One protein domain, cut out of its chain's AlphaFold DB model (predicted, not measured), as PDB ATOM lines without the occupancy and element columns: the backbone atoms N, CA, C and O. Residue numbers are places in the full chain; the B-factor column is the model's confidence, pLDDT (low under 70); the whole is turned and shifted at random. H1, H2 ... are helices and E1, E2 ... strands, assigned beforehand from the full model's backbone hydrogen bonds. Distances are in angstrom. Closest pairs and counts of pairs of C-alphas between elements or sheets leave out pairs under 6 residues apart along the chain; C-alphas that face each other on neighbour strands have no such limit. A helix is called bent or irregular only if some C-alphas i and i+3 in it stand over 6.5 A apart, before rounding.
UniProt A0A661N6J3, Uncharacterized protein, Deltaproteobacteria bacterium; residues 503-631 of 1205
ATOM      1  N   ALA A 503       8.918 -24.561 -21.680       68.50
ATOM      2  CA  ALA A 503       8.973 -23.163 -22.089       68.50
ATOM      3  C   ALA A 503      10.034 -22.389 -21.296       68.50
ATOM      4  O   ALA A 503      10.496 -22.818 -20.231       68.50
ATOM      5  N   ALA A 504      10.403 -21.217 -21.810       70.69
ATOM      6  CA  ALA A 504      11.202 -20.265 -21.053       70.69
ATOM      7  C   ALA A 504      10.385 -19.738 -19.866       70.69
ATOM      8  O   ALA A 504       9.219 -19.371 -20.014       70.69
ATOM      9  N   ARG A 505      11.000 -19.698 -18.681       72.56
ATOM     10  CA  ARG A 505      10.375 -19.190 -17.455       72.56
ATOM     11  C   ARG A 505      11.297 -18.174 -16.786       72.56
ATOM     12  O   ARG A 505      12.468 -18.477 -16.558       72.56
ATOM     13  N   PRO A 506      10.803 -16.973 -16.446       75.44
ATOM     14  CA  PRO A 506      11.626 -15.960 -15.798       75.44
ATOM     15  C   PRO A 506      12.045 -16.409 -14.392       75.44
ATOM     16  O   PRO A 506      11.344 -17.181 -13.730       75.44
ATOM     17  N   ALA A 507      13.178 -15.888 -13.912       77.94
ATOM     18  CA  ALA A 507      13.738 -16.238 -12.605       77.94
ATOM     19  C   ALA A 507      12.735 -16.034 -11.454       77.94
ATOM     20  O   ALA A 507      12.680 -16.844 -10.530       77.94
ATOM     21  N   THR A 508      11.866 -15.026 -11.560       80.50
ATOM     22  CA  THR A 508      10.786 -14.732 -10.605       80.50
ATOM     23  C   THR A 508       9.830 -15.907 -10.390       80.50
ATOM     24  O   THR A 508       9.425 -16.172  -9.258       80.50
ATOM     25  N   GLN A 509       9.510 -16.657 -11.447       76.69
ATOM     26  CA  GLN A 509       8.679 -17.857 -11.358       76.69
ATOM     27  C   GLN A 509       9.460 -19.060 -10.812       76.69
ATOM     28  O   GLN A 509       8.925 -19.817 -10.004       76.69
ATOM     29  N   LEU A 510      10.730 -19.220 -11.199       80.62
ATOM     30  CA  LEU A 510      11.587 -20.305 -10.701       80.62
ATOM     31  C   LEU A 510      11.819 -20.202  -9.185       80.62
ATOM     32  O   LEU A 510      11.830 -21.217  -8.490       80.62
ATOM     33  N   VAL A 511      11.922 -18.983  -8.642       83.94
ATOM     34  CA  VAL A 511      11.998 -18.752  -7.188       83.94
ATOM     35  C   VAL A 511      10.775 -19.307  -6.454       83.94
ATOM     36  O   VAL A 511      10.918 -19.823  -5.345       83.94
ATOM     37  N   HIS A 512       9.580 -19.223  -7.043       80.38
ATOM     38  CA  HIS A 512       8.366 -19.767  -6.433       80.38
ATOM     39  C   HIS A 512       8.426 -21.299  -6.324       80.38
ATOM     40  O   HIS A 512       8.059 -21.866  -5.294       80.38
ATOM     41  N   ASP A 513       8.970 -21.970  -7.339       77.25
ATOM     42  CA  ASP A 513       9.130 -23.425  -7.338       77.25
ATOM     43  C   ASP A 513      10.190 -23.886  -6.330       77.25
ATOM     44  O   ASP A 513       9.968 -24.848  -5.588       77.25
ATOM     45  N   VAL A 514      11.300 -23.148  -6.223       81.69
ATOM     46  CA  VAL A 514      12.326 -23.370  -5.193       81.69
ATOM     47  C   VAL A 514      11.732 -23.190  -3.791       81.69
ATOM     48  O   VAL A 514      11.955 -24.027  -2.916       81.69
ATOM     49  N   LYS A 515      10.911 -22.152  -3.581       84.38
ATOM     50  CA  LYS A 515      10.179 -21.923  -2.322       84.38
ATOM     51  C   LYS A 515       9.237 -23.075  -1.985       84.38
ATOM     52  O   LYS A 515       9.236 -23.539  -0.846       84.38
ATOM     53  N   ARG A 516       8.469 -23.555  -2.967       81.75
ATOM     54  CA  ARG A 516       7.525 -24.670  -2.809       81.75
ATOM     55  C   ARG A 516       8.238 -25.974  -2.453       81.75
ATOM     56  O   ARG A 516       7.778 -26.684  -1.567       81.75
ATOM     57  N   ARG A 517       9.356 -26.285  -3.119       81.50
ATOM     58  CA  ARG A 517      10.086 -27.551  -2.931       81.50
ATOM     59  C   ARG A 517      10.946 -27.573  -1.667       81.50
ATOM     60  O   ARG A 517      10.954 -28.568  -0.949       81.50
ATOM     61  N   PHE A 518      11.678 -26.493  -1.389       81.50
ATOM     62  CA  PHE A 518      12.681 -26.472  -0.320       81.50
ATOM     63  C   PHE A 518      12.227 -25.746   0.954       81.50
ATOM     64  O   PHE A 518      12.880 -25.880   1.993       81.50
ATOM     65  N   GLY A 519      11.110 -25.012   0.928       78.69
ATOM     66  CA  GLY A 519      10.544 -24.356   2.108       78.69
ATOM     67  C   GLY A 519      11.519 -23.372   2.768       78.69
ATOM     68  O   GLY A 519      11.959 -22.408   2.148       78.69
ATOM     69  N   SER A 520      11.847 -23.593   4.045       77.00
ATOM     70  CA  SER A 520      12.814 -22.793   4.819       77.00
ATOM     71  C   SER A 520      14.231 -23.382   4.856       77.00
ATOM     72  O   SER A 520      15.085 -22.846   5.563       77.00
ATOM     73  N   LYS A 521      14.510 -24.467   4.117       83.88
ATOM     74  CA  LYS A 521      15.848 -25.082   4.084       83.88
ATOM     75  C   LYS A 521      16.893 -24.084   3.563       83.88
ATOM     76  O   LYS A 521      16.577 -23.181   2.786       83.88
ATOM     77  N   LYS A 522      18.148 -24.261   3.989       85.81
ATOM     78  CA  LYS A 522      19.308 -23.539   3.449       85.81
ATOM     79  C   LYS A 522      19.778 -24.266   2.188       85.81
ATOM     80  O   LYS A 522      20.121 -25.444   2.264       85.81
ATOM     81  N   LEU A 523      19.755 -23.580   1.051       89.62
ATOM     82  CA  LEU A 523      20.146 -24.110  -0.253       89.62
ATOM     83  C   LEU A 523      21.445 -23.475  -0.744       89.62
ATOM     84  O   LEU A 523      21.714 -22.302  -0.494       89.62
ATOM     85  N   THR A 524      22.219 -24.264  -1.480       92.69
ATOM     86  CA  THR A 524      23.370 -23.817  -2.268       92.69
ATOM     87  C   THR A 524      22.943 -23.721  -3.727       92.69
ATOM     88  O   THR A 524      22.385 -24.677  -4.266       92.69
ATOM     89  N   LEU A 525      23.179 -22.566  -4.347       92.44
ATOM     90  CA  LEU A 525      22.909 -22.326  -5.758       92.44
ATOM     91  C   LEU A 525      24.192 -22.496  -6.568       92.44
ATOM     92  O   LEU A 525      25.202 -21.856  -6.263       92.44
ATOM     93  N   LEU A 526      24.141 -23.339  -7.600       93.69
ATOM     94  CA  LEU A 526      25.267 -23.582  -8.500       93.69
ATOM     95  C   LEU A 526      24.952 -23.148  -9.933       93.69
ATOM     96  O   LEU A 526      23.832 -23.333 -10.413       93.69
ATOM     97  N   ALA A 527      25.968 -22.645 -10.628       91.25
ATOM     98  CA  ALA A 527      25.946 -22.327 -12.048       91.25
ATOM     99  C   ALA A 527      26.766 -23.368 -12.836       91.25
ATOM    100  O   ALA A 527      27.991 -23.399 -12.709       91.25
ATOM    101  N   PRO A 528      26.134 -24.233 -13.647       86.50
ATOM    102  CA  PRO A 528      26.840 -25.203 -14.475       86.50
ATOM    103  C   PRO A 528      27.583 -24.505 -15.622       86.50
ATOM    104  O   PRO A 528      26.954 -23.908 -16.492       86.50
ATOM    105  N   VAL A 529      28.911 -24.612 -15.654       85.19
ATOM    106  CA  VAL A 529      29.767 -23.958 -16.666       85.19
ATOM    107  C   VAL A 529      30.466 -24.950 -17.598       85.19
ATOM    108  O   VAL A 529      30.821 -24.592 -18.720       85.19
ATOM    109  N   VAL A 530      30.619 -26.210 -17.179       78.56
ATOM    110  CA  VAL A 530      31.091 -27.323 -18.016       78.56
ATOM    111  C   VAL A 530      30.166 -28.517 -17.793       78.56
ATOM    112  O   VAL A 530      29.825 -28.812 -16.651       78.56
ATOM    113  N   ARG A 531      29.745 -29.187 -18.874       74.69
ATOM    114  CA  ARG A 531      28.907 -30.394 -18.804       74.69
ATOM    115  C   ARG A 531      29.392 -31.478 -19.759       74.69
ATOM    116  O   ARG A 531      29.296 -31.291 -20.976       74.69
ATOM    117  N   GLY A 532      29.900 -32.585 -19.226       61.00
ATOM    118  CA  GLY A 532      30.379 -33.742 -19.981       61.00
ATOM    119  C   GLY A 532      31.354 -33.364 -21.096       61.00
ATOM    120  O   GLY A 532      31.157 -33.764 -22.249       61.00
ATOM    121  N   ARG A 533      32.348 -32.513 -20.791       69.06
ATOM    122  CA  ARG A 533      33.368 -32.072 -21.762       69.06
ATOM    123  C   ARG A 533      34.769 -32.436 -21.303       69.06
ATOM    124  O   ARG A 533      35.159 -32.141 -20.176       69.06
ATOM    125  N   LYS A 534      35.548 -32.996 -22.228       70.00
ATOM    126  CA  LYS A 534      36.970 -33.281 -22.029       70.00
ATOM    127  C   LYS A 534      37.794 -32.006 -22.073       70.00
ATOM    128  O   LYS A 534      37.541 -31.137 -22.910       70.00
ATOM    129  N   GLY A 535      38.801 -31.908 -21.215       79.56
ATOM    130  CA  GLY A 535      39.745 -30.806 -21.269       79.56
ATOM    131  C   GLY A 535      40.250 -30.358 -19.910       79.56
ATOM    132  O   GLY A 535      39.684 -30.643 -18.867       79.56
ATOM    133  N   ILE A 536      41.334 -29.592 -19.964       83.81
ATOM    134  CA  ILE A 536      42.077 -29.143 -18.783       83.81
ATOM    135  C   ILE A 536      41.365 -27.975 -18.074       83.81
ATOM    136  O   ILE A 536      41.586 -27.740 -16.889       83.81
ATOM    137  N   HIS A 537      40.534 -27.221 -18.805       86.38
ATOM    138  CA  HIS A 537      39.702 -26.107 -18.314       86.38
ATOM    139  C   HIS A 537      40.440 -25.017 -17.501       86.38
ATOM    140  O   HIS A 537      39.820 -24.235 -16.788       86.38
ATOM    141  N   ARG A 538      41.768 -24.879 -17.655       86.31
ATOM    142  CA  ARG A 538      42.597 -23.934 -16.875       86.31
ATOM    143  C   ARG A 538      42.156 -22.472 -17.002       86.31
ATOM    144  O   ARG A 538      42.098 -21.747 -16.013       86.31
ATOM    145  N   GLU A 539      41.843 -22.034 -18.221       82.62
ATOM    146  CA  GLU A 539      41.394 -20.657 -18.465       82.62
ATOM    147  C   GLU A 539      40.008 -20.387 -17.859       82.62
ATOM    148  O   GLU A 539      39.736 -19.263 -17.441       82.62
ATOM    149  N   LEU A 540      39.161 -21.418 -17.732       87.81
ATOM    150  CA  LEU A 540      37.862 -21.315 -17.070       87.81
ATOM    151  C   LEU A 540      38.030 -21.075 -15.567       87.81
ATOM    152  O   LEU A 540      37.446 -20.126 -15.057       87.81
ATOM    153  N   PHE A 541      38.877 -21.845 -14.876       89.88
ATOM    154  CA  PHE A 541      39.132 -21.628 -13.445       89.88
ATOM    155  C   PHE A 541      39.809 -20.287 -13.172       89.88
ATOM    156  O   PHE A 541      39.419 -19.569 -12.253       89.88
ATOM    157  N   LYS A 542      40.777 -19.898 -14.013       86.12
ATOM    158  CA  LYS A 542      41.429 -18.585 -13.926       86.12
ATOM    159  C   LYS A 542      40.420 -17.444 -14.051       86.12
ATOM    160  O   LYS A 542      40.498 -16.472 -13.301       86.12
ATOM    161  N   LYS A 543      39.474 -17.564 -14.985       87.88
ATOM    162  CA  LYS A 543      38.395 -16.592 -15.160       87.88
ATOM    163  C   LYS A 543      37.419 -16.611 -13.978       87.88
ATOM    164  O   LYS A 543      37.134 -15.550 -13.443       87.88
ATOM    165  N   ALA A 544      36.978 -17.784 -13.525       87.88
ATOM    166  CA  ALA A 544      36.051 -17.918 -12.401       87.88
ATOM    167  C   ALA A 544      36.603 -17.290 -11.107       87.88
ATOM    168  O   ALA A 544      35.902 -16.536 -10.440       87.88
ATOM    169  N   MET A 545      37.884 -17.506 -10.789       89.31
ATOM    170  CA  MET A 545      38.524 -16.847  -9.642       89.31
ATOM    171  C   MET A 545      38.590 -15.324  -9.811       89.31
ATOM    172  O   MET A 545      38.345 -14.586  -8.860       89.31
ATOM    173  N   LYS A 546      38.883 -14.837 -11.026       88.19
ATOM    174  CA  LYS A 546      38.883 -13.395 -11.328       88.19
ATOM    175  C   LYS A 546      37.491 -12.773 -11.169       88.19
ATOM    176  O   LYS A 546      37.388 -11.638 -10.715       88.19
ATOM    177  N   ASP A 547      36.450 -13.527 -11.505       85.06
ATOM    178  CA  ASP A 547      35.046 -13.124 -11.386       85.06
ATOM    179  C   ASP A 547      34.497 -13.314  -9.946       85.06
ATOM    180  O   ASP A 547      33.323 -13.048  -9.684       85.06
ATOM    181  N   GLY A 548      35.349 -13.730  -8.993       85.75
ATOM    182  CA  GLY A 548      35.052 -13.775  -7.557       85.75
ATOM    183  C   GLY A 548      34.439 -15.083  -7.045       85.75
ATOM    184  O   GLY A 548      33.914 -15.105  -5.932       85.75
ATOM    185  N   PHE A 549      34.482 -16.169  -7.822       90.88
ATOM    186  CA  PHE A 549      34.039 -17.492  -7.368       90.88
ATOM    187  C   PHE A 549      35.122 -18.173  -6.518       90.88
ATOM    188  O   PHE A 549      36.294 -18.177  -6.891       90.88
ATOM    189  N   ILE A 550      34.716 -18.763  -5.387       90.94
ATOM    190  CA  ILE A 550      35.623 -19.384  -4.400       90.94
ATOM    191  C   ILE A 550      35.523 -20.914  -4.427       90.94
ATOM    192  O   ILE A 550      36.518 -21.601  -4.234       90.94
ATOM    193  N   GLU A 551      34.336 -21.459  -4.690       94.00
ATOM    194  CA  GLU A 551      34.064 -22.897  -4.666       94.00
ATOM    195  C   GLU A 551      33.397 -23.333  -5.979       94.00
ATOM    196  O   GLU A 551      32.651 -22.571  -6.604       94.00
ATOM    197  N   ALA A 552      33.626 -24.580  -6.376       93.00
ATOM    198  CA  ALA A 552      32.938 -25.237  -7.478       93.00
ATOM    199  C   ALA A 552      32.677 -26.706  -7.133       93.00
ATOM    200  O   ALA A 552      33.464 -27.337  -6.436       93.00
ATOM    201  N   ARG A 553      31.579 -27.266  -7.633       93.06
ATOM    202  CA  ARG A 553      31.356 -28.707  -7.662       93.06
ATOM    203  C   ARG A 553      31.967 -29.252  -8.951       93.06
ATOM    204  O   ARG A 553      31.588 -28.816 -10.035       93.06
ATOM    205  N   ILE A 554      32.950 -30.134  -8.828       92.00
ATOM    206  CA  ILE A 554      33.679 -30.747  -9.940       92.00
ATOM    207  C   ILE A 554      33.442 -32.251  -9.853       92.00
ATOM    208  O   ILE A 554      33.724 -32.858  -8.823       92.00
ATOM    209  N   ASP A 555      32.872 -32.837 -10.904       87.38
ATOM    210  CA  ASP A 555      32.559 -34.272 -10.995       87.38
ATOM    211  C   ASP A 555      31.763 -34.807  -9.785       87.38
ATOM    212  O   ASP A 555      31.921 -35.946  -9.346       87.38
ATOM    213  N   GLY A 556      30.876 -33.962  -9.245       83.75
ATOM    214  CA  GLY A 556      30.017 -34.269  -8.099       83.75
ATOM    215  C   GLY A 556      30.589 -33.893  -6.729       83.75
ATOM    216  O   GLY A 556      29.836 -33.884  -5.754       83.75
ATOM    217  N   GLU A 557      31.862 -33.504  -6.635       88.69
ATOM    218  CA  GLU A 557      32.518 -33.140  -5.374       88.69
ATOM    219  C   GLU A 557      32.708 -31.626  -5.241       88.69
ATOM    220  O   GLU A 557      33.190 -30.962  -6.154       88.69
ATOM    221  N   LEU A 558      32.332 -31.054  -4.092       89.31
ATOM    222  CA  LEU A 558      32.571 -29.637  -3.796       89.31
ATOM    223  C   LEU A 558      34.046 -29.410  -3.451       89.31
ATOM    224  O   LEU A 558      34.558 -29.997  -2.501       89.31
ATOM    225  N   GLN A 559      34.699 -28.531  -4.204       91.62
ATOM    226  CA  GLN A 559      36.113 -28.197  -4.074       91.62
ATOM    227  C   GLN A 559      36.314 -26.673  -4.078       91.62
ATOM    228  O   GLN A 559      35.579 -25.926  -4.733       91.62
ATOM    229  N   THR A 560      37.331 -26.203  -3.355       92.38
ATOM    230  CA  THR A 560      37.762 -24.797  -3.371       92.38
ATOM    231  C   THR A 560      38.617 -24.535  -4.610       92.38
ATOM    232  O   THR A 560      39.479 -25.339  -4.951       92.38
ATOM    233  N   LEU A 561      38.392 -23.413  -5.295       90.69
ATOM    234  CA  LEU A 561      39.155 -23.033  -6.482       90.69
ATOM    235  C   LEU A 561      40.549 -22.522  -6.098       90.69
ATOM    236  O   LEU A 561      40.678 -21.587  -5.309       90.69
ATOM    237  N   GLU A 562      41.587 -23.097  -6.711       87.62
ATOM    238  CA  GLU A 562      42.988 -22.746  -6.452       87.62
ATOM    239  C   GLU A 562      43.716 -22.226  -7.710       87.62
ATOM    240  O   GLU A 562      43.449 -22.676  -8.835       87.62
ATOM    241  N   PRO A 563      44.689 -21.302  -7.564       79.44
ATOM    242  CA  PRO A 563      45.516 -20.830  -8.672       79.44
ATOM    243  C   PRO A 563      46.267 -21.974  -9.367       79.44
ATOM    244  O   PRO A 563      47.065 -22.678  -8.760       79.44
ATOM    245  N   GLY A 564      46.055 -22.134 -10.676       79.69
ATOM    246  CA  GLY A 564      46.707 -23.187 -11.467       79.69
ATOM    247  C   GLY A 564      45.966 -24.528 -11.492       79.69
ATOM    248  O   GLY A 564      46.465 -25.460 -12.129       79.69
ATOM    249  N   MET A 565      44.776 -24.606 -10.882       87.19
ATOM    250  CA  MET A 565      43.886 -25.765 -10.956       87.19
ATOM    251  C   MET A 565      43.661 -26.204 -12.407       87.19
ATOM    252  O   MET A 565      43.457 -25.393 -13.321       87.19
ATOM    253  N   LYS A 566      43.748 -27.517 -12.619       87.06
ATOM    254  CA  LYS A 566      43.675 -28.148 -13.929       87.06
ATOM    255  C   LYS A 566      42.986 -29.498 -13.813       87.06
ATOM    256  O   LYS A 566      43.231 -30.231 -12.861       87.06
ATOM    257  N   LEU A 567      42.165 -29.810 -14.805       88.44
ATOM    258  CA  LEU A 567      41.509 -31.104 -14.925       88.44
ATOM    259  C   LEU A 567      42.248 -32.002 -15.919       88.44
ATOM    260  O   LEU A 567      43.179 -31.566 -16.610       88.44
ATOM    261  N   ASP A 568      41.875 -33.273 -15.952       79.62
ATOM    262  CA  ASP A 568      42.477 -34.236 -16.863       79.62
ATOM    263  C   ASP A 568      41.982 -33.971 -18.297       79.62
ATOM    264  O   ASP A 568      40.832 -33.636 -18.578       79.62
ATOM    265  N   ARG A 569      42.901 -34.059 -19.257       80.25
ATOM    266  CA  ARG A 569      42.613 -33.736 -20.655       80.25
ATOM    267  C   ARG A 569      41.726 -34.783 -21.337       80.25
ATOM    268  O   ARG A 569      41.069 -34.450 -22.324       80.25
ATOM    269  N   TYR A 570      41.760 -36.035 -20.891       64.25
ATOM    270  CA  TYR A 570      41.267 -37.186 -21.650       64.25
ATOM    271  C   TYR A 570      39.927 -37.742 -21.155       64.25
ATOM    272  O   TYR A 570      39.275 -38.492 -21.896       64.25
ATOM    273  N   ILE A 571      39.492 -37.347 -19.957       75.25
ATOM    274  CA  ILE A 571      38.205 -37.729 -19.363       75.25
ATOM    275  C   ILE A 571      37.203 -36.572 -19.417       75.25
ATOM    276  O   ILE A 571      37.573 -35.415 -19.593       75.25
ATOM    277  N   GLU A 572      35.915 -36.909 -19.379       71.81
ATOM    278  CA  GLU A 572      34.834 -35.923 -19.375       71.81
ATOM    279  C   GLU A 572      34.641 -35.366 -17.970       71.81
ATOM    280  O   GLU A 572      34.638 -36.138 -17.015       71.81
ATOM    281  N   HIS A 573      34.443 -34.051 -17.884       80.50
ATOM    282  CA  HIS A 573      34.239 -33.352 -16.624       80.50
ATOM    283  C   HIS A 573      32.915 -32.585 -16.597       80.50
ATOM    284  O   HIS A 573      32.491 -32.028 -17.620       80.50
ATOM    285  N   ASP A 574      32.320 -32.509 -15.409       81.19
ATOM    286  CA  ASP A 574      31.208 -31.630 -15.049       81.19
ATOM    287  C   ASP A 574      31.704 -30.592 -14.029       81.19
ATOM    288  O   ASP A 574      32.315 -30.943 -13.023       81.19
ATOM    289  N   VAL A 575      31.471 -29.301 -14.291       88.88
ATOM    290  CA  VAL A 575      31.905 -28.204 -13.406       88.88
ATOM    291  C   VAL A 575      30.749 -27.248 -13.167       88.88
ATOM    292  O   VAL A 575      30.248 -26.616 -14.105       88.88
ATOM    293  N   GLU A 576      30.362 -27.088 -11.904       92.88
ATOM    294  CA  GLU A 576      29.340 -26.141 -11.468       92.88
ATOM    295  C   GLU A 576      29.882 -25.168 -10.414       92.88
ATOM    296  O   GLU A 576      30.228 -25.555  -9.305       92.88
ATOM    297  N   LEU A 577      29.936 -23.876 -10.736       93.75
ATOM    298  CA  LEU A 577      30.434 -22.846  -9.822       93.75
ATOM    299  C   LEU A 577      29.422 -22.571  -8.710       93.75
ATOM    300  O   LEU A 577      28.235 -22.399  -8.984       93.75
ATOM    301  N   VAL A 578      29.878 -22.466  -7.461       95.12
ATOM    302  CA  VAL A 578      29.023 -22.078  -6.334       95.12
ATOM    303  C   VAL A 578      28.767 -20.576  -6.400       95.12
ATOM    304  O   VAL A 578      29.670 -19.770  -6.195       95.12
ATOM    305  N   VAL A 579      27.524 -20.186  -6.672       92.88
ATOM    306  CA  VAL A 579      27.135 -18.773  -6.820       92.88
ATOM    307  C   VAL A 579      26.829 -18.148  -5.464       92.88
ATOM    308  O   VAL A 579      27.145 -16.983  -5.228       92.88
ATOM    309  N   GLY A 580      26.218 -18.917  -4.565       89.44
ATOM    310  CA  GLY A 580      25.892 -18.466  -3.218       89.44
ATOM    311  C   GLY A 580      24.994 -19.441  -2.469       89.44
ATOM    312  O   GLY A 580      24.530 -20.443  -3.015       89.44
ATOM    313  N   ARG A 581      24.746 -19.149  -1.191       90.81
ATOM    314  CA  ARG A 581      23.880 -19.946  -0.316       90.81
ATOM    315  C   ARG A 581      22.782 -19.049   0.249       90.81
ATOM    316  O   ARG A 581      23.097 -18.007   0.806       90.81
ATOM    317  N   ALA A 582      21.524 -19.462   0.146       86.19
ATOM    318  CA  ALA A 582      20.372 -18.697   0.631       86.19
ATOM    319  C   ALA A 582      19.381 -19.590   1.385       86.19
ATOM    320  O   ALA A 582      19.363 -20.805   1.212       86.19
ATOM    321  N   GLY A 583      18.543 -19.005   2.239       79.75
ATOM    322  CA  GLY A 583      17.356 -19.692   2.758       79.75
ATOM    323  C   GLY A 583      16.215 -19.626   1.744       79.75
ATOM    324  O   GLY A 583      16.056 -18.604   1.080       79.75
ATOM    325  N   GLY A 584      15.381 -20.664   1.648       69.38
ATOM    326  CA  GLY A 584      14.289 -20.705   0.662       69.38
ATOM    327  C   GLY A 584      13.287 -19.542   0.757       69.38
ATOM    328  O   GLY A 584      12.723 -19.136  -0.252       69.38
ATOM    329  N   LYS A 585      13.122 -18.925   1.937       67.25
ATOM    330  CA  LYS A 585      12.281 -17.726   2.143       67.25
ATOM    331  C   LYS A 585      13.036 -16.385   2.087       67.25
ATOM    332  O   LYS A 585      12.399 -15.353   2.269       67.25
ATOM    333  N   SER A 586      14.351 -16.380   1.848       75.19
ATOM    334  CA  SER A 586      15.155 -15.149   1.807       75.19
ATOM    335  C   SER A 586      14.785 -14.269   0.609       75.19
ATOM    336  O   SER A 586      14.496 -14.771  -0.480       75.19
ATOM    337  N   THR A 587      14.831 -12.951   0.797       73.56
ATOM    338  CA  THR A 587      14.726 -11.951  -0.278       73.56
ATOM    339  C   THR A 587      15.925 -12.000  -1.230       73.56
ATOM    340  O   THR A 587      15.779 -11.692  -2.409       73.56
ATOM    341  N   GLU A 588      17.081 -12.484  -0.767       82.69
ATOM    342  CA  GLU A 588      18.316 -12.634  -1.558       82.69
ATOM    343  C   GLU A 588      18.273 -13.809  -2.550       82.69
ATOM    344  O   GLU A 588      19.100 -13.890  -3.459       82.69
ATOM    345  N   LEU A 589      17.309 -14.729  -2.400       85.25
ATOM    346  CA  LEU A 589      17.206 -15.928  -3.235       85.25
ATOM    347  C   LEU A 589      17.002 -15.593  -4.718       85.25
ATOM    348  O   LEU A 589      17.564 -16.270  -5.573       85.25
ATOM    349  N   LEU A 590      16.209 -14.559  -5.020       86.62
ATOM    350  CA  LEU A 590      15.957 -14.135  -6.399       86.62
ATOM    351  C   LEU A 590      17.235 -13.616  -7.059       86.62
ATOM    352  O   LEU A 590      17.592 -14.096  -8.128       86.62
ATOM    353  N   LEU A 591      17.958 -12.727  -6.375       87.88
ATOM    354  CA  LEU A 591      19.201 -12.136  -6.869       87.88
ATOM    355  C   LEU A 591      20.275 -13.207  -7.132       87.88
ATOM    356  O   LEU A 591      20.937 -13.207  -8.168       87.88
ATOM    357  N   LEU A 592      20.438 -14.152  -6.199       89.56
ATOM    358  CA  LEU A 592      21.410 -15.236  -6.349       89.56
ATOM    359  C   LEU A 592      21.004 -16.236  -7.435       89.56
ATOM    360  O   LEU A 592      21.878 -16.766  -8.121       89.56
ATOM    361  N   LEU A 593      19.706 -16.494  -7.611       88.00
ATOM    362  CA  LEU A 593      19.220 -17.365  -8.676       88.00
ATOM    363  C   LEU A 593      19.377 -16.712 -10.054       88.00
ATOM    364  O   LEU A 593      19.804 -17.389 -10.983       88.00
ATOM    365  N   GLU A 594      19.096 -15.415 -10.189       88.25
ATOM    366  CA  GLU A 594      19.350 -14.651 -11.417       88.25
ATOM    367  C   GLU A 594      20.829 -14.698 -11.796       88.25
ATOM    368  O   GLU A 594      21.158 -15.074 -12.920       88.25
ATOM    369  N   LYS A 595      21.720 -14.454 -10.828       88.62
ATOM    370  CA  LYS A 595      23.167 -14.574 -11.032       88.62
ATOM    371  C   LYS A 595      23.582 -15.997 -11.419       88.62
ATOM    372  O   LYS A 595      24.424 -16.175 -12.295       88.62
ATOM    373  N   ALA A 596      22.996 -17.023 -10.797       89.06
ATOM    374  CA  ALA A 596      23.305 -18.415 -11.121       89.06
ATOM    375  C   ALA A 596      22.866 -18.787 -12.542       89.06
ATOM    376  O   ALA A 596      23.617 -19.438 -13.267       89.06
ATOM    377  N   LEU A 597      21.681 -18.334 -12.951       85.56
ATOM    378  CA  LEU A 597      21.159 -18.523 -14.299       85.56
ATOM    379  C   LEU A 597      21.985 -17.750 -15.330       85.56
ATOM    380  O   LEU A 597      22.263 -18.292 -16.390       85.56
ATOM    381  N   GLU A 598      22.416 -16.524 -15.042       85.81
ATOM    382  CA  GLU A 598      23.265 -15.736 -15.945       85.81
ATOM    383  C   GLU A 598      24.614 -16.426 -16.191       85.81
ATOM    384  O   GLU A 598      24.991 -16.685 -17.337       85.81
ATOM    385  N   VAL A 599      25.305 -16.808 -15.113       85.38
ATOM    386  CA  VAL A 599      26.623 -17.464 -15.168       85.38
ATOM    387  C   VAL A 599      26.528 -18.845 -15.818       85.38
ATOM    388  O   VAL A 599      27.408 -19.232 -16.585       85.38
ATOM    389  N   GLY A 600      25.445 -19.580 -15.549       76.69
ATOM    390  CA  GLY A 600      25.171 -20.900 -16.115       76.69
ATOM    391  C   GLY A 600      24.507 -20.880 -17.496       76.69
ATOM    392  O   GLY A 600      23.996 -21.909 -17.938       76.69
ATOM    393  N   GLY A 601      24.440 -19.727 -18.174       74.00
ATOM    394  CA  GLY A 601      23.899 -19.620 -19.536       74.00
ATOM    395  C   GLY A 601      22.395 -19.910 -19.660       74.00
ATOM    396  O   GLY A 601      21.915 -20.263 -20.741       74.00
ATOM    397  N   GLY A 602      21.647 -19.746 -18.574       75.50
ATOM    398  CA  GLY A 602      20.216 -20.006 -18.433       75.50
ATOM    399  C   GLY A 602      19.887 -21.253 -17.612       75.50
ATOM    400  O   GLY A 602      18.709 -21.567 -17.477       75.50
ATOM    401  N   ALA A 603      20.879 -21.957 -17.062       80.06
ATOM    402  CA  ALA A 603      20.697 -23.119 -16.193       80.06
ATOM    403  C   ALA A 603      21.282 -22.870 -14.796       80.06
ATOM    404  O   ALA A 603      22.273 -22.164 -14.651       80.06
ATOM    405  N   ALA A 604      20.686 -23.472 -13.770       88.31
ATOM    406  CA  ALA A 604      21.169 -23.418 -12.392       88.31
ATOM    407  C   ALA A 604      20.810 -24.710 -11.640       88.31
ATOM    408  O   ALA A 604      19.931 -25.465 -12.058       88.31
ATOM    409  N   TRP A 605      21.469 -24.956 -10.513       87.75
ATOM    410  CA  TRP A 605      21.103 -26.004  -9.560       87.75
ATOM    411  C   TRP A 605      20.787 -25.391  -8.202       87.75
ATOM    412  O   TRP A 605      21.489 -24.485  -7.765       87.75
ATOM    413  N   ALA A 606      19.769 -25.912  -7.522       89.06
ATOM    414  CA  ALA A 606      19.484 -25.641  -6.118       89.06
ATOM    415  C   ALA A 606      19.640 -26.932  -5.307       89.06
ATOM    416  O   ALA A 606      18.984 -27.929  -5.601       89.06
ATOM    417  N   ILE A 607      20.510 -26.910  -4.297       89.75
ATOM    418  CA  ILE A 607      20.903 -28.096  -3.523       89.75
ATOM    419  C   ILE A 607      20.659 -27.855  -2.039       89.75
ATOM    420  O   ILE A 607      21.184 -26.892  -1.478       89.75
ATOM    421  N   ALA A 608      19.928 -28.756  -1.385       87.06
ATOM    422  CA  ALA A 608      19.739 -28.775   0.063       87.06
ATOM    423  C   ALA A 608      19.995 -30.190   0.618       87.06
ATOM    424  O   ALA A 608      19.091 -31.027   0.703       87.06
ATOM    425  N   GLY A 609      21.240 -30.475   1.014       81.81
ATOM    426  CA  GLY A 609      21.650 -31.815   1.445       81.81
ATOM    427  C   GLY A 609      21.680 -32.792   0.267       81.81
ATOM    428  O   GLY A 609      22.416 -32.561  -0.681       81.81
ATOM    429  N   LYS A 610      20.879 -33.867   0.325       75.31
ATOM    430  CA  LYS A 610      20.726 -34.848  -0.773       75.31
ATOM    431  C   LYS A 610      19.615 -34.495  -1.776       75.31
ATOM    432  O   LYS A 610      19.430 -35.218  -2.748       75.31
ATOM    433  N   ASP A 611      18.833 -33.450  -1.507       78.31
ATOM    434  CA  ASP A 611      17.733 -33.024  -2.375       78.31
ATOM    435  C   ASP A 611      18.243 -31.935  -3.322       78.31
ATOM    436  O   ASP A 611      18.653 -30.856  -2.883       78.31
ATOM    437  N   GLU A 612      18.247 -32.238  -4.617       86.31
ATOM    438  CA  GLU A 612      18.734 -31.354  -5.672       86.31
ATOM    439  C   GLU A 612      17.617 -31.063  -6.677       86.31
ATOM    440  O   GLU A 612      16.813 -31.931  -7.031       86.31
ATOM    441  N   MET A 613      17.573 -29.827  -7.160       83.38
ATOM    442  CA  MET A 613      16.646 -29.382  -8.191       83.38
ATOM    443  C   MET A 613      17.408 -28.638  -9.277       83.38
ATOM    444  O   MET A 613      18.039 -27.613  -9.021       83.38
ATOM    445  N   GLN A 614      17.312 -29.139 -10.505       82.44
ATOM    446  CA  GLN A 614      17.775 -28.418 -11.681       82.44
ATOM    447  C   GLN A 614      16.746 -27.351 -12.067       82.44
ATOM    448  O   GLN A 614      15.543 -27.617 -12.111       82.44
ATOM    449  N   LEU A 615      17.232 -26.151 -12.365       80.44
ATOM    450  CA  LEU A 615      16.463 -24.975 -12.755       80.44
ATOM    451  C   LEU A 615      16.951 -24.500 -14.124       80.44
ATOM    452  O   LEU A 615      18.131 -24.625 -14.455       80.44
ATOM    453  N   SER A 616      16.042 -23.962 -14.929       80.50
ATOM    454  CA  SER A 616      16.374 -23.436 -16.252       80.50
ATOM    455  C   SER A 616      15.441 -22.286 -16.596       80.50
ATOM    456  O   SER A 616      14.225 -22.446 -16.548       80.50
ATOM    457  N   SER A 617      15.991 -21.120 -16.929       76.44
ATOM    458  CA  SER A 617      15.203 -19.967 -17.377       76.44
ATOM    459  C   SER A 617      14.801 -20.062 -18.845       76.44
ATOM    460  O   SER A 617      13.882 -19.376 -19.283       76.44
ATOM    461  N   LYS A 618      15.462 -20.945 -19.601       72.44
ATOM    462  CA  LYS A 618      15.196 -21.184 -21.024       72.44
ATOM    463  C   LYS A 618      14.301 -22.397 -21.266       72.44
ATOM    464  O   LYS A 618      13.507 -22.379 -22.196       72.44
ATOM    465  N   GLN A 619      14.441 -23.439 -20.448       75.12
ATOM    466  CA  GLN A 619      13.775 -24.726 -20.636       75.12
ATOM    467  C   GLN A 619      13.320 -25.312 -19.292       75.12
ATOM    468  O   GLN A 619      13.962 -26.215 -18.749       75.12
ATOM    469  N   ALA A 620      12.216 -24.809 -18.734       78.06
ATOM    470  CA  ALA A 620      11.604 -25.370 -17.529       78.06
ATOM    471  C   ALA A 620      10.142 -25.772 -17.737       78.06
ATOM    472  O   ALA A 620       9.397 -25.148 -18.491       78.06
ATOM    473  N   CYS A 621       9.720 -26.817 -17.025       73.81
ATOM    474  CA  CYS A 621       8.331 -27.248 -17.038       73.81
ATOM    475  C   CYS A 621       7.444 -26.169 -16.393       73.81
ATOM    476  O   CYS A 621       7.722 -25.769 -15.253       73.81
ATOM    477  N   PRO A 622       6.375 -25.708 -17.068       66.31
ATOM    478  CA  PRO A 622       5.449 -24.726 -16.508       66.31
ATOM    479  C   PRO A 622       4.617 -25.276 -15.342       66.31
ATOM    480  O   PRO A 622       4.210 -24.502 -14.483       66.31
ATOM    481  N   ASN A 623       4.413 -26.596 -15.266       71.12
ATOM    482  CA  ASN A 623       3.603 -27.226 -14.221       71.12
ATOM    483  C   ASN A 623       4.424 -27.552 -12.951       71.12
ATOM    484  O   ASN A 623       4.138 -27.078 -11.847       71.12
ATOM    485  N   CYS A 624       5.495 -28.341 -13.093       68.94
ATOM    486  CA  CYS A 624       6.266 -28.836 -11.946       68.94
ATOM    487  C   CYS A 624       7.532 -28.024 -11.621       68.94
ATOM    488  O   CYS A 624       8.112 -28.214 -10.552       68.94
ATOM    489  N   GLY A 625       7.968 -27.115 -12.502       61.41
ATOM    490  CA  GLY A 625       9.164 -26.288 -12.284       61.41
ATOM    491  C   GLY A 625      10.501 -26.980 -12.533       61.41
ATOM    492  O   GLY A 625      11.550 -26.384 -12.302       61.41
ATOM    493  N   ARG A 626      10.492 -28.226 -13.019       71.06
ATOM    494  CA  ARG A 626      11.707 -28.969 -13.371       71.06
ATOM    495  C   ARG A 626      12.445 -28.286 -14.525       71.06
ATOM    496  O   ARG A 626      11.861 -28.088 -15.588       71.06
ATOM    497  N   GLY A 627      13.716 -27.947 -14.317       70.88
ATOM    498  CA  GLY A 627      14.606 -27.439 -15.358       70.88
ATOM    499  C   GLY A 627      15.222 -28.566 -16.182       70.88
ATOM    500  O   GLY A 627      15.644 -29.585 -15.635       70.88
ATOM    501  N   TYR A 628      15.308 -28.360 -17.492       78.25
ATOM    502  CA  TYR A 628      15.882 -29.296 -18.452       78.25
ATOM    503  C   TYR A 628      17.165 -28.732 -19.086       78.25
ATOM    504  O   TYR A 628      17.337 -27.508 -19.145       78.25
ATOM    505  N   PRO A 629      18.117 -29.604 -19.479       76.19
ATOM    506  CA  PRO A 629      19.292 -29.197 -20.243       76.19
ATOM    507  C   PRO A 629      18.919 -28.857 -21.690       76.19
ATOM    508  O   PRO A 629      17.984 -29.443 -22.228       76.19
ATOM    509  N   GLU A 630      19.719 -27.997 -22.325       78.81
ATOM    510  CA  GLU A 630      19.631 -27.756 -23.768       78.81
ATOM    511  C   GLU A 630      19.789 -29.069 -24.544       78.81
ATOM    512  O   GLU A 630      20.626 -29.912 -24.199       78.81
ATOM    513  N   LEU A 631      18.967 -29.245 -25.578       84.38
ATOM    514  CA  LEU A 631      18.966 -30.454 -26.385       84.38
ATOM    515  C   LEU A 631      20.262 -30.560 -27.203       84.38
ATOM    516  O   LEU A 631      20.665 -29.655 -27.928       84.38
TER     517      LEU A 631
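Overview. This is residues 503 to 631 of the 1205 residues of an uncharacterized protein of Deltaproteobacteria bacterium (UniProt A0A661N6J3). A strongly twisted sheet of six strands is built along two long, bent strands, E1 and E4, which run side by side through the middle of the domain and join its two ends. At one end the short hairpin E2 and E3 continues the sheet beside E4, with H2 over that part; at the other the hairpin E5 and E6 continues it beside E1, with H3 packed over E1 and E5 and H1 near E5 and E6. The 129 printed residues include three named helices and six named strands, in the order H1 E1 H2 E2 E3 E4 H3 E5 E6, and the class is mixed, helices and strands. The sheet runs E3 E2 E4 E1 E5 E6, all antiparallel. The whole is compact, with a radius of gyration of the C-alphas of 14.5 A and spans of 40 by 29 by 25 A.

Along the chain. E1, residues 522 to 534, measures 32.5 A from C-alpha 522 at (19.308, -23.539, 3.449) to C-alpha 534 at (36.970, -33.281, -22.029), and bends by 52 degrees at residue 529. E4, residues 572 to 583, is also 32.5 A long and bends by 56 degrees at residue 580. E2 is residues 551 to 554 and E3 residues 557 to 560. E5, residues 603 to 608, measures 17.2 A, and E6, residues 611 to 616, ends at C-alpha 616 at (16.374, -23.436, -16.252). H1 is residues 507 to 518, 16.0 A; H2 residues 538 to 546, 12.5 A; H3 residues 588 to 599, 16.7 A.

Arrangement. E4 and E1 are antiparallel neighbours, with N 525 and O 580 2.8 A apart, within hydrogen-bond range. E2 pairs with E4 through N 553 and O 576, 2.7 A, and with E3 through N 554 and O 557, 2.8 A. E5 pairs with E1 through N 526 and O 605, 2.9 A, and with E6 through N 613 and O 606, 2.8 A. H1, H2 and H3 on one face of the sheet make two layers, helices over strands. H3 runs along the strands over E1 and E5 at a height over the sheet of 7.6 A; its closest C-alphas to E1 are those of Ala 596 and Ala 527, 4.8 A. With residues 507 to 511 alone H1 touches H3, at a steep tilt of 63 degrees, opposite ways, closest at the C-alphas of Ala 507 and Glu 594, 6.0 A. H2 and H3 are apart. E1, H2, E2 and E4, H3, E5 are split strand-helix-strand units, two strands running the same way with another between them, each with a right-handed crossover. Every O i to N i+4 pair is within hydrogen-bond range in H2 and H3, and 7 of 8 in H1.

Size, cuts and confidence. The C-alphas farthest apart are those of Gly 564 and Asn 623, 43.4 A. The printed part has no cut. The link E3 to E4, 11 residues, is long; the others are tight. Residues 617 to 631 hold no named element. Mean pLDDT of the printed part is 82.4, with 9 residues under 70, among them 532 to 533 and 584 to 585.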